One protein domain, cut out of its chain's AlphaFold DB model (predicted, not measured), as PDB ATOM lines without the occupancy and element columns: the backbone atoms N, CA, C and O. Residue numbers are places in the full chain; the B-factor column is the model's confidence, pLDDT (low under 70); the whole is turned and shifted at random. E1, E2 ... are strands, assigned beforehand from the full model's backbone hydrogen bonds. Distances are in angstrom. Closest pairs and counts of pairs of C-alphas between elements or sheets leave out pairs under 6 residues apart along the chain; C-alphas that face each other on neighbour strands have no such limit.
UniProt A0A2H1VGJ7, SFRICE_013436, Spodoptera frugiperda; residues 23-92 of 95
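What this domain is: This is residues 23 to 92 of the 95 residues of the protein "SFRICE_013436" of Spodoptera frugiperda (UniProt A0A2H1VGJ7). This domain has little regular structure: an elongated run of loops with two small hairpins set apart along its length, E1 and E2 towards one end and E3 and E4 towards the other, bridged by the looping residues 50 to 71. The printed part has 70 residues, no named helix and four strands in the order E1, E2, E3, E4, making two antiparallel two-strand sheets. The class is all strand, with 16 residues in named elements. It is only just loose, close to compact, with a radius of gyration of the C-alphas of 13.4 A, and spans 48 by 25 by 16 A.

Where its parts are: After residues 23 to 41, E1 is residues 42 to 44, beginning at C-alpha 42 (1.844, 76.737, 37.154). E2 is residues 47 to 49. E3, residues 72 to 76, is 12.2 A long, and E4, residues 87 to 91, is 12.5 A, ending at C-alpha 91 (-9.927, 87.849, 15.376).

How they stand to each other: Hairpin E1 and E2 is antiparallel at 131 degrees, with N 42 and O 49 2.8 A apart. Hairpin E3 and E4 is antiparallel at 141 degrees, with N 74 and O 89 2.8 A apart. E2 and E3 are apart.

The domain as a whole: The C-alphas of Gln 23 and Gly 69, the two farthest apart, are 47.9 A apart. The printed part has no cut. The link from E2 to E3 is long, 22 residues. Residue 23 alone has pLDDT under 70.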
ATOM      1  N   GLN A  23       1.566  72.967  53.346       61.16
ATOM      2  CA  GLN A  23       1.939  74.097  52.501       61.16
ATOM      3  C   GLN A  23       0.655  74.614  51.847       61.16
ATOM      4  O   GLN A  23       0.097  73.945  50.980       61.16
ATOM      5  N   ASP A  24       0.168  75.769  52.306       72.75
ATOM      6  CA  ASP A  24      -0.876  76.524  51.617       72.75
ATOM      7  C   ASP A  24      -0.354  76.841  50.213       72.75
ATOM      8  O   ASP A  24       0.478  77.733  50.017       72.75
ATOM      9  N   CYS A  25      -0.799  76.061  49.233       84.94
ATOM     10  CA  CYS A  25      -0.582  76.389  47.841       84.94
ATOM     11  C   CYS A  25      -1.447  77.609  47.479       84.94
ATOM     12  O   CYS A  25      -2.441  77.951  48.126       84.94
ATOM     13  N   LYS A  26      -1.041  78.313  46.437       89.31
ATOM     14  CA  LYS A  26      -1.631  79.557  45.969       89.31
ATOM     15  C   LYS A  26      -2.574  79.257  44.813       89.31
ATOM     16  O   LYS A  26      -2.225  78.533  43.890       89.31
ATOM     17  N   VAL A  27      -3.770  79.822  44.867       89.12
ATOM     18  CA  VAL A  27      -4.783  79.689  43.806       89.12
ATOM     19  C   VAL A  27      -4.492  80.622  42.623       89.12
ATOM     20  O   VAL A  27      -3.674  81.539  42.758       89.12
ATOM     21  N   GLY A  28      -5.189  80.432  41.499       87.62
ATOM     22  CA  GLY A  28      -5.094  81.283  40.313       87.62
ATOM     23  C   GLY A  28      -5.075  82.795  40.607       87.62
ATOM     24  O   GLY A  28      -5.835  83.312  41.432       87.62
ATOM     25  N   GLY A  29      -4.167  83.514  39.945       87.00
ATOM     26  CA  GLY A  29      -3.969  84.964  40.034       87.00
ATOM     27  C   GLY A  29      -3.174  85.428  41.261       87.00
ATOM     28  O   GLY A  29      -2.985  86.626  41.475       87.00
ATOM     29  N   LYS A  30      -2.707  84.512  42.119       91.12
ATOM     30  CA  LYS A  30      -1.842  84.851  43.260       91.12
ATOM     31  C   LYS A  30      -0.377  84.882  42.849       91.12
ATOM     32  O   LYS A  30       0.078  84.053  42.073       91.12
ATOM     33  N   LYS A  31       0.390  85.795  43.451       92.56
ATOM     34  CA  LYS A  31       1.827  85.922  43.182       92.56
ATOM     35  C   LYS A  31       2.606  84.690  43.630       92.56
ATOM     36  O   LYS A  31       2.519  84.307  44.795       92.56
ATOM     37  N   CYS A  32       3.439  84.138  42.763       91.88
ATOM     38  CA  CYS A  32       4.285  82.972  43.006       91.88
ATOM     39  C   CYS A  32       5.729  83.253  42.579       91.88
ATOM     40  O   CYS A  32       5.995  84.169  41.807       91.88
ATOM     41  N   ALA A  33       6.663  82.477  43.126       93.38
ATOM     42  CA  ALA A  33       8.057  82.473  42.675       93.38
ATOM     43  C   ALA A  33       8.450  81.148  42.006       93.38
ATOM     44  O   ALA A  33       9.482  81.088  41.351       93.38
ATOM     45  N   ASP A  34       7.645  80.102  42.203       90.69
ATOM     46  CA  ASP A  34       7.902  78.750  41.722       90.69
ATOM     47  C   ASP A  34       6.572  78.024  41.459       90.69
ATOM     48  O   ASP A  34       5.553  78.378  42.066       90.69
ATOM     49  N   HIS A  35       6.574  77.040  40.555       90.75
ATOM     50  CA  HIS A  35       5.385  76.276  40.171       90.75
ATOM     51  C   HIS A  35       4.817  75.449  41.331       90.75
ATOM     52  O   HIS A  35       3.598  75.373  41.466       90.75
ATOM     53  N   ASP A  36       5.668  74.936  42.227       88.62
ATOM     54  CA  ASP A  36       5.241  74.131  43.383       88.62
ATOM     55  C   ASP A  36       4.411  74.942  44.393       88.62
ATOM     56  O   ASP A  36       3.743  74.393  45.269       88.62
ATOM     57  N   GLN A  37       4.425  76.273  44.273       90.25
ATOM     58  CA  GLN A  37       3.608  77.148  45.102       90.25
ATOM     59  C   GLN A  37       2.157  77.229  44.634       90.25
ATOM     60  O   GLN A  37       1.376  77.829  45.360       90.25
ATOM     61  N   CYS A  38       1.781  76.702  43.463       90.62
ATOM     62  CA  CYS A  38       0.445  76.872  42.885       90.62
ATOM     63  C   CYS A  38      -0.439  75.625  43.069       90.62
ATOM     64  O   CYS A  38      -0.007  74.493  42.873       90.62
ATOM     65  N   CYS A  39      -1.707  75.821  43.442       87.69
ATOM     66  CA  CYS A  39      -2.669  74.740  43.668       87.69
ATOM     67  C   CYS A  39      -3.190  74.166  42.344       87.69
ATOM     68  O   CYS A  39      -4.252  74.567  41.877       87.69
ATOM     69  N   GLY A  40      -2.481  73.198  41.759       82.31
ATOM     70  CA  GLY A  40      -2.952  72.513  40.545       82.31
ATOM     71  C   GLY A  40      -2.783  73.335  39.267       82.31
ATOM     72  O   GLY A  40      -3.534  73.153  38.315       82.31
ATOM     73  N   GLY A  41      -1.796  74.226  39.265       90.25
ATOM     74  CA  GLY A  41      -1.441  75.075  38.141       90.25
ATOM     75  C   GLY A  41       0.050  75.392  38.151       90.25
ATOM     76  O   GLY A  41       0.826  74.770  38.877       90.25
ATOM     77  N   CYS A  42       0.449  76.385  37.368       92.31
ATOM     78  CA  CYS A  42       1.844  76.737  37.154       92.31
ATOM     79  C   CYS A  42       2.090  78.214  37.442       92.31
ATOM     80  O   CYS A  42       1.259  79.065  37.146       92.31
ATOM     81  N   CYS A  43       3.266  78.526  37.978       92.06
ATOM     82  CA  CYS A  43       3.726  79.903  38.092       92.06
ATOM     83  C   CYS A  43       4.203  80.460  36.742       92.06
ATOM     84  O   CYS A  43       5.243  80.038  36.244       92.06
ATOM     85  N   PHE A  44       3.482  81.420  36.171       90.69
ATOM     86  CA  PHE A  44       3.856  82.119  34.944       90.69
ATOM     87  C   PHE A  44       3.822  83.627  35.169       90.69
ATOM     88  O   PHE A  44       2.899  84.148  35.783       90.69
ATOM     89  N   ASP A  45       4.867  84.323  34.718       88.25
ATOM     90  CA  ASP A  45       5.055  85.766  34.945       88.25
ATOM     91  C   ASP A  45       4.896  86.196  36.425       88.25
ATOM     92  O   ASP A  45       4.427  87.280  36.780       88.25
ATOM     93  N   GLY A  46       5.275  85.293  37.336       89.62
ATOM     94  CA  GLY A  46       5.151  85.494  38.777       89.62
ATOM     95  C   GLY A  46       3.722  85.396  39.315       89.62
ATOM     96  O   GLY A  46       3.489  85.821  40.447       89.62
ATOM     97  N   GLU A  47       2.772  84.850  38.556       92.50
ATOM     98  CA  GLU A  47       1.392  84.574  38.971       92.50
ATOM     99  C   GLU A  47       1.013  83.106  38.763       92.50
ATOM    100  O   GLU A  47       1.444  82.454  37.816       92.50
ATOM    101  N   CYS A  48       0.223  82.557  39.684       92.25
ATOM    102  CA  CYS A  48      -0.317  81.218  39.525       92.25
ATOM    103  C   CYS A  48      -1.384  81.231  38.442       92.25
ATOM    104  O   CYS A  48      -2.346  81.993  38.530       92.25
ATOM    105  N   ILE A  49      -1.221  80.357  37.461       92.31
ATOM    106  CA  ILE A  49      -2.189  80.116  36.407       92.31
ATOM    107  C   ILE A  49      -2.701  78.689  36.546       92.31
ATOM    108  O   ILE A  49      -1.917  77.740  36.549       92.31
ATOM    109  N   ASP A  50      -4.013  78.541  36.651       89.62
ATOM    110  CA  ASP A  50      -4.720  77.273  36.671       89.62
ATOM    111  C   ASP A  50      -4.675  76.681  35.255       89.62
ATOM    112  O   ASP A  50      -5.376  77.133  34.347       89.62
ATOM    113  N   THR A  51      -3.806  75.690  35.057       86.88
ATOM    114  CA  THR A  51      -3.591  75.013  33.773       86.88
ATOM    115  C   THR A  51      -3.352  73.523  33.989       86.88
ATOM    116  O   THR A  51      -2.777  73.109  34.992       86.88
ATOM    117  N   TYR A  52      -3.765  72.715  33.013       84.38
ATOM    118  CA  TYR A  52      -3.465  71.281  32.969       84.38
ATOM    119  C   TYR A  52      -2.225  70.957  32.122       84.38
ATOM    120  O   TYR A  52      -1.868  69.787  31.969       84.38
ATOM    121  N   ARG A  53      -1.579  71.974  31.535       84.44
ATOM    122  CA  ARG A  53      -0.355  71.807  30.746       84.44
ATOM    123  C   ARG A  53       0.859  71.599  31.648       84.44
ATOM    124  O   ARG A  53       0.842  71.862  32.846       84.44
ATOM    125  N   SER A  54       1.951  71.139  31.041       87.75
ATOM    126  CA  SER A  54       3.251  71.117  31.713       87.75
ATOM    127  C   SER A  54       3.701  72.543  32.030       87.75
ATOM    128  O   SER A  54       3.718  73.385  31.136       87.75
ATOM    129  N   CYS A  55       4.154  72.795  33.258       89.25
ATOM    130  CA  CYS A  55       4.688  74.101  33.661       89.25
ATOM    131  C   CYS A  55       5.959  74.517  32.908       89.25
ATOM    132  O   CYS A  55       6.319  75.689  32.900       89.25
ATOM    133  N   TYR A  56       6.623  73.559  32.259       88.69
ATOM    134  CA  TYR A  56       7.798  73.795  31.421       88.69
ATOM    135  C   TYR A  56       7.452  73.985  29.940       88.69
ATOM    136  O   TYR A  56       8.352  74.175  29.123       88.69
ATOM    137  N   ALA A  57       6.172  73.879  29.572       85.88
ATOM    138  CA  ALA A  57       5.711  74.209  28.233       85.88
ATOM    139  C   ALA A  57       5.530  75.725  28.090       85.88
ATOM    140  O   ALA A  57       5.318  76.437  29.073       85.88
ATOM    141  N   SER A  58       5.603  76.213  26.851       83.81
ATOM    142  CA  SER A  58       5.267  77.603  26.555       83.81
ATOM    143  C   SER A  58       3.799  77.876  26.897       83.81
ATOM    144  O   SER A  58       2.926  77.060  26.592       83.81
ATOM    145  N   LEU A  59       3.533  79.032  27.511       85.00
ATOM    146  CA  LEU A  59       2.173  79.539  27.719       85.00
ATOM    147  C   LEU A  59       1.621  80.225  26.457       85.00
ATOM    148  O   LEU A  59       0.466  80.641  26.436       85.00
ATOM    149  N   ASP A  60       2.433  80.366  25.408       87.81
ATOM    150  CA  ASP A  60       1.976  80.933  24.145       87.81
ATOM    151  C   ASP A  60       0.988  79.984  23.460       87.81
ATOM    152  O   ASP A  60       1.350  79.048  22.750       87.81
ATOM    153  N   VAL A  61      -0.296  80.225  23.710       89.56
ATOM    154  CA  VAL A  61      -1.392  79.441  23.144       89.56
ATOM    155  C   VAL A  61      -1.605  79.687  21.655       89.56
ATOM    156  O   VAL A  61      -2.320  78.908  21.028       89.56
ATOM    157  N   CYS A  62      -1.001  80.736  21.093       91.44
ATOM    158  CA  CYS A  62      -1.083  81.038  19.671       91.44
ATOM    159  C   CYS A  62      -0.015  80.319  18.841       91.44
ATOM    160  O   CYS A  62      -0.219  80.162  17.641       91.44
ATOM    161  N   ASP A  63       1.063  79.827  19.456       89.94
ATOM    162  CA  ASP A  63       2.107  79.063  18.751       89.94
ATOM    163  C   ASP A  63       1.554  77.742  18.178       89.94
ATOM    164  O   ASP A  63       1.827  77.369  17.038       89.94
ATOM    165  N   ASP A  64       0.673  77.083  18.937       85.62
ATOM    166  CA  ASP A  64       0.043  75.812  18.553       85.62
ATOM    167  C   ASP A  64      -1.341  75.978  17.885       85.62
ATOM    168  O   ASP A  64      -1.966  74.986  17.492       85.62
ATOM    169  N   HIS A  65      -1.867  77.204  17.774       90.81
ATOM    170  CA  HIS A  65      -3.229  77.456  17.296       90.81
ATOM    171  C   HIS A  65      -3.256  78.138  15.927       90.81
ATOM    172  O   HIS A  65      -2.754  79.243  15.744       90.81
ATOM    173  N   ILE A  66      -3.921  77.499  14.962       92.00
ATOM    174  CA  ILE A  66      -4.051  78.013  13.595       92.00
ATOM    175  C   ILE A  66      -5.430  78.648  13.414       92.00
ATOM    176  O   ILE A  66      -6.449  77.957  13.467       92.00
ATOM    177  N   CYS A  67      -5.440  79.949  13.125       92.25
ATOM    178  CA  CYS A  67      -6.628  80.678  12.694       92.25
ATOM    179  C   CYS A  67      -6.896  80.494  11.195       92.25
ATOM    180  O   CYS A  67      -5.982  80.251  10.405       92.25
ATOM    181  N   LEU A  68      -8.167  80.577  10.794       91.62
ATOM    182  CA  LEU A  68      -8.571  80.381   9.403       91.62
ATOM    183  C   LEU A  68      -8.670  81.727   8.674       91.62
ATOM    184  O   LEU A  68      -9.261  82.679   9.171       91.62
ATOM    185  N   GLY A  69      -8.151  81.789   7.446       89.44
ATOM    186  CA  GLY A  69      -8.266  82.979   6.598       89.44
ATOM    187  C   GLY A  69      -7.305  84.103   6.995       89.44
ATOM    188  O   GLY A  69      -6.101  83.878   7.061       89.44
ATOM    189  N   GLU A  70      -7.842  85.310   7.188       89.75
ATOM    190  CA  GLU A  70      -7.098  86.540   7.534       89.75
ATOM    191  C   GLU A  70      -7.183  86.881   9.034       89.75
ATOM    192  O   GLU A  70      -6.863  87.993   9.451       89.75
ATOM    193  N   GLU A  71      -7.673  85.953   9.854       93.44
ATOM    194  CA  GLU A  71      -7.757  86.139  11.299       93.44
ATOM    195  C   GLU A  71      -6.381  85.981  11.954       93.44
ATOM    196  O   GLU A  71      -5.608  85.082  11.622       93.44
ATOM    197  N   GLU A  72      -6.097  86.832  12.934       92.25
ATOM    198  CA  GLU A  72      -4.913  86.749  13.780       92.25
ATOM    199  C   GLU A  72      -5.268  86.074  15.107       92.25
ATOM    200  O   GLU A  72      -6.333  86.321  15.685       92.25
ATOM    201  N   CYS A  73      -4.367  85.218  15.599       93.62
ATOM    202  CA  CYS A  73      -4.502  84.648  16.932       93.62
ATOM    203  C   CYS A  73      -4.116  85.692  17.977       93.62
ATOM    204  O   CYS A  73      -3.022  86.255  17.945       93.62
ATOM    205  N   ILE A  74      -5.015  85.922  18.927       92.38
ATOM    206  CA  ILE A  74      -4.793  86.768  20.088       92.38
ATOM    207  C   ILE A  74      -4.928  85.934  21.357       92.38
ATOM    208  O   ILE A  74      -5.825  85.099  21.490       92.38
ATOM    209  N   VAL A  75      -4.035  86.186  22.310       91.69
ATOM    210  CA  VAL A  75      -4.090  85.568  23.633       91.69
ATOM    211  C   VAL A  75      -5.137  86.301  24.471       91.69
ATOM    212  O   VAL A  75      -5.028  87.506  24.700       91.69
ATOM    213  N   TYR A  76      -6.157  85.581  24.928       90.00
ATOM    214  CA  TYR A  76      -7.258  86.122  25.721       90.00
ATOM    215  C   TYR A  76      -7.300  85.508  27.119       90.00
ATOM    216  O   TYR A  76      -7.291  84.289  27.270       90.00
ATOM    217  N   ILE A  77      -7.417  86.355  28.141       88.62
ATOM    218  CA  ILE A  77      -7.611  85.940  29.534       88.62
ATOM    219  C   ILE A  77      -9.002  86.419  29.976       88.62
ATOM    220  O   ILE A  77      -9.250  87.630  29.953       88.62
ATOM    221  N   PRO A  78      -9.922  85.513  30.361       87.31
ATOM    222  CA  PRO A  78     -11.253  85.890  30.824       87.31
ATOM    223  C   PRO A  78     -11.204  86.820  32.049       87.31
ATOM    224  O   PRO A  78     -10.505  86.514  33.020       87.31
ATOM    225  N   PRO A  79     -11.966  87.929  32.071       88.00
ATOM    226  CA  PRO A  79     -11.949  88.867  33.194       88.00
ATOM    227  C   PRO A  79     -12.513  88.262  34.487       88.00
ATOM    228  O   PRO A  79     -12.186  88.730  35.577       88.00
ATOM    229  N   GLU A  80     -13.332  87.211  34.395       87.94
ATOM    230  CA  GLU A  80     -13.861  86.482  35.550       87.94
ATOM    231  C   GLU A  80     -12.784  85.647  36.259       87.94
ATOM    232  O   GLU A  80     -12.984  85.233  37.402       87.94
ATOM    233  N   CYS A  81     -11.651  85.391  35.595       83.88
ATOM    234  CA  CYS A  81     -10.598  84.515  36.085       83.88
ATOM    235  C   CYS A  81      -9.209  84.970  35.594       83.88
ATOM    236  O   CYS A  81      -8.671  84.414  34.636       83.88
ATOM    237  N   PRO A  82      -8.577  85.946  36.272       78.81
ATOM    238  CA  PRO A  82      -7.246  86.433  35.895       78.81
ATOM    239  C   PRO A  82      -6.145  85.371  36.043       78.81
ATOM    240  O   PRO A  82      -5.080  85.508  35.459       78.81
ATOM    241  N   GLY A  83      -6.404  84.318  36.823       86.31
ATOM    242  CA  GLY A  83      -5.518  83.171  36.980       86.31
ATOM    243  C   GLY A  83      -5.852  81.985  36.088       86.31
ATOM    244  O   GLY A  83      -5.314  80.921  36.335       86.31
ATOM    245  N   CYS A  84      -6.762  82.101  35.125       87.88
ATOM    246  CA  CYS A  84      -7.066  80.986  34.235       87.88
ATOM    247  C   CYS A  84      -6.036  80.890  33.111       87.88
ATOM    248  O   CYS A  84      -5.460  81.896  32.692       87.88
ATOM    249  N   GLU A  85      -5.840  79.675  32.595       87.44
ATOM    250  CA  GLU A  85      -5.062  79.456  31.379       87.44
ATOM    251  C   GLU A  85      -5.543  80.386  30.248       87.44
ATOM    252  O   GLU A  85      -6.752  80.446  29.981       87.44
ATOM    253  N   PRO A  86      -4.631  81.117  29.581       89.31
ATOM    254  CA  PRO A  86      -4.997  81.950  28.450       89.31
ATOM    255  C   PRO A  86      -5.587  81.111  27.316       89.31
ATOM    256  O   PRO A  86      -5.191  79.970  27.091       89.31
ATOM    257  N   LEU A  87      -6.526  81.683  26.573       91.06
ATOM    258  CA  LEU A  87      -7.190  81.024  25.455       91.06
ATOM    259  C   LEU A  87      -6.764  81.673  24.135       91.06
ATOM    260  O   LEU A  87      -6.697  82.903  24.064       91.06
ATOM    261  N   PRO A  88      -6.509  80.883  23.079       93.31
ATOM    262  CA  PRO A  88      -6.304  81.431  21.752       93.31
ATOM    263  C   PRO A  88      -7.660  81.830  21.162       93.31
ATOM    264  O   PRO A  88      -8.603  81.035  21.147       93.31
ATOM    265  N   ILE A  89      -7.776  83.067  20.684       93.94
ATOM    266  CA  ILE A  89      -8.955  83.551  19.962       93.94
ATOM    267  C   ILE A  89      -8.511  84.054  18.599       93.94
ATOM    268  O   ILE A  89      -7.558  84.818  18.502       93.94
ATOM    269  N   CYS A  90      -9.232  83.672  17.553       93.69
ATOM    270  CA  CYS A  90      -9.029  84.211  16.217       93.69
ATOM    271  C   CYS A  90      -9.881  85.466  16.028       93.69
ATOM    272  O   CYS A  90     -11.091  85.452  16.268       93.69
ATOM    273  N   ARG A  91      -9.248  86.577  15.643       91.50
ATOM    274  CA  ARG A  91      -9.927  87.849  15.376       91.50
ATOM    275  C   ARG A  91      -9.297  88.542  14.173       91.50
ATOM    276  O   ARG A  91      -8.088  88.512  13.992       91.50
ATOM    277  N   LEU A  92     -10.118  89.221  13.377       89.38
ATOM    278  CA  LEU A  92      -9.627  90.070  12.295       89.38
ATOM    279  C   LEU A  92      -8.827  91.268  12.843       89.38
ATOM    280  O   LEU A  92      -9.317  91.968  13.738       89.38
TER     281      LEU A  92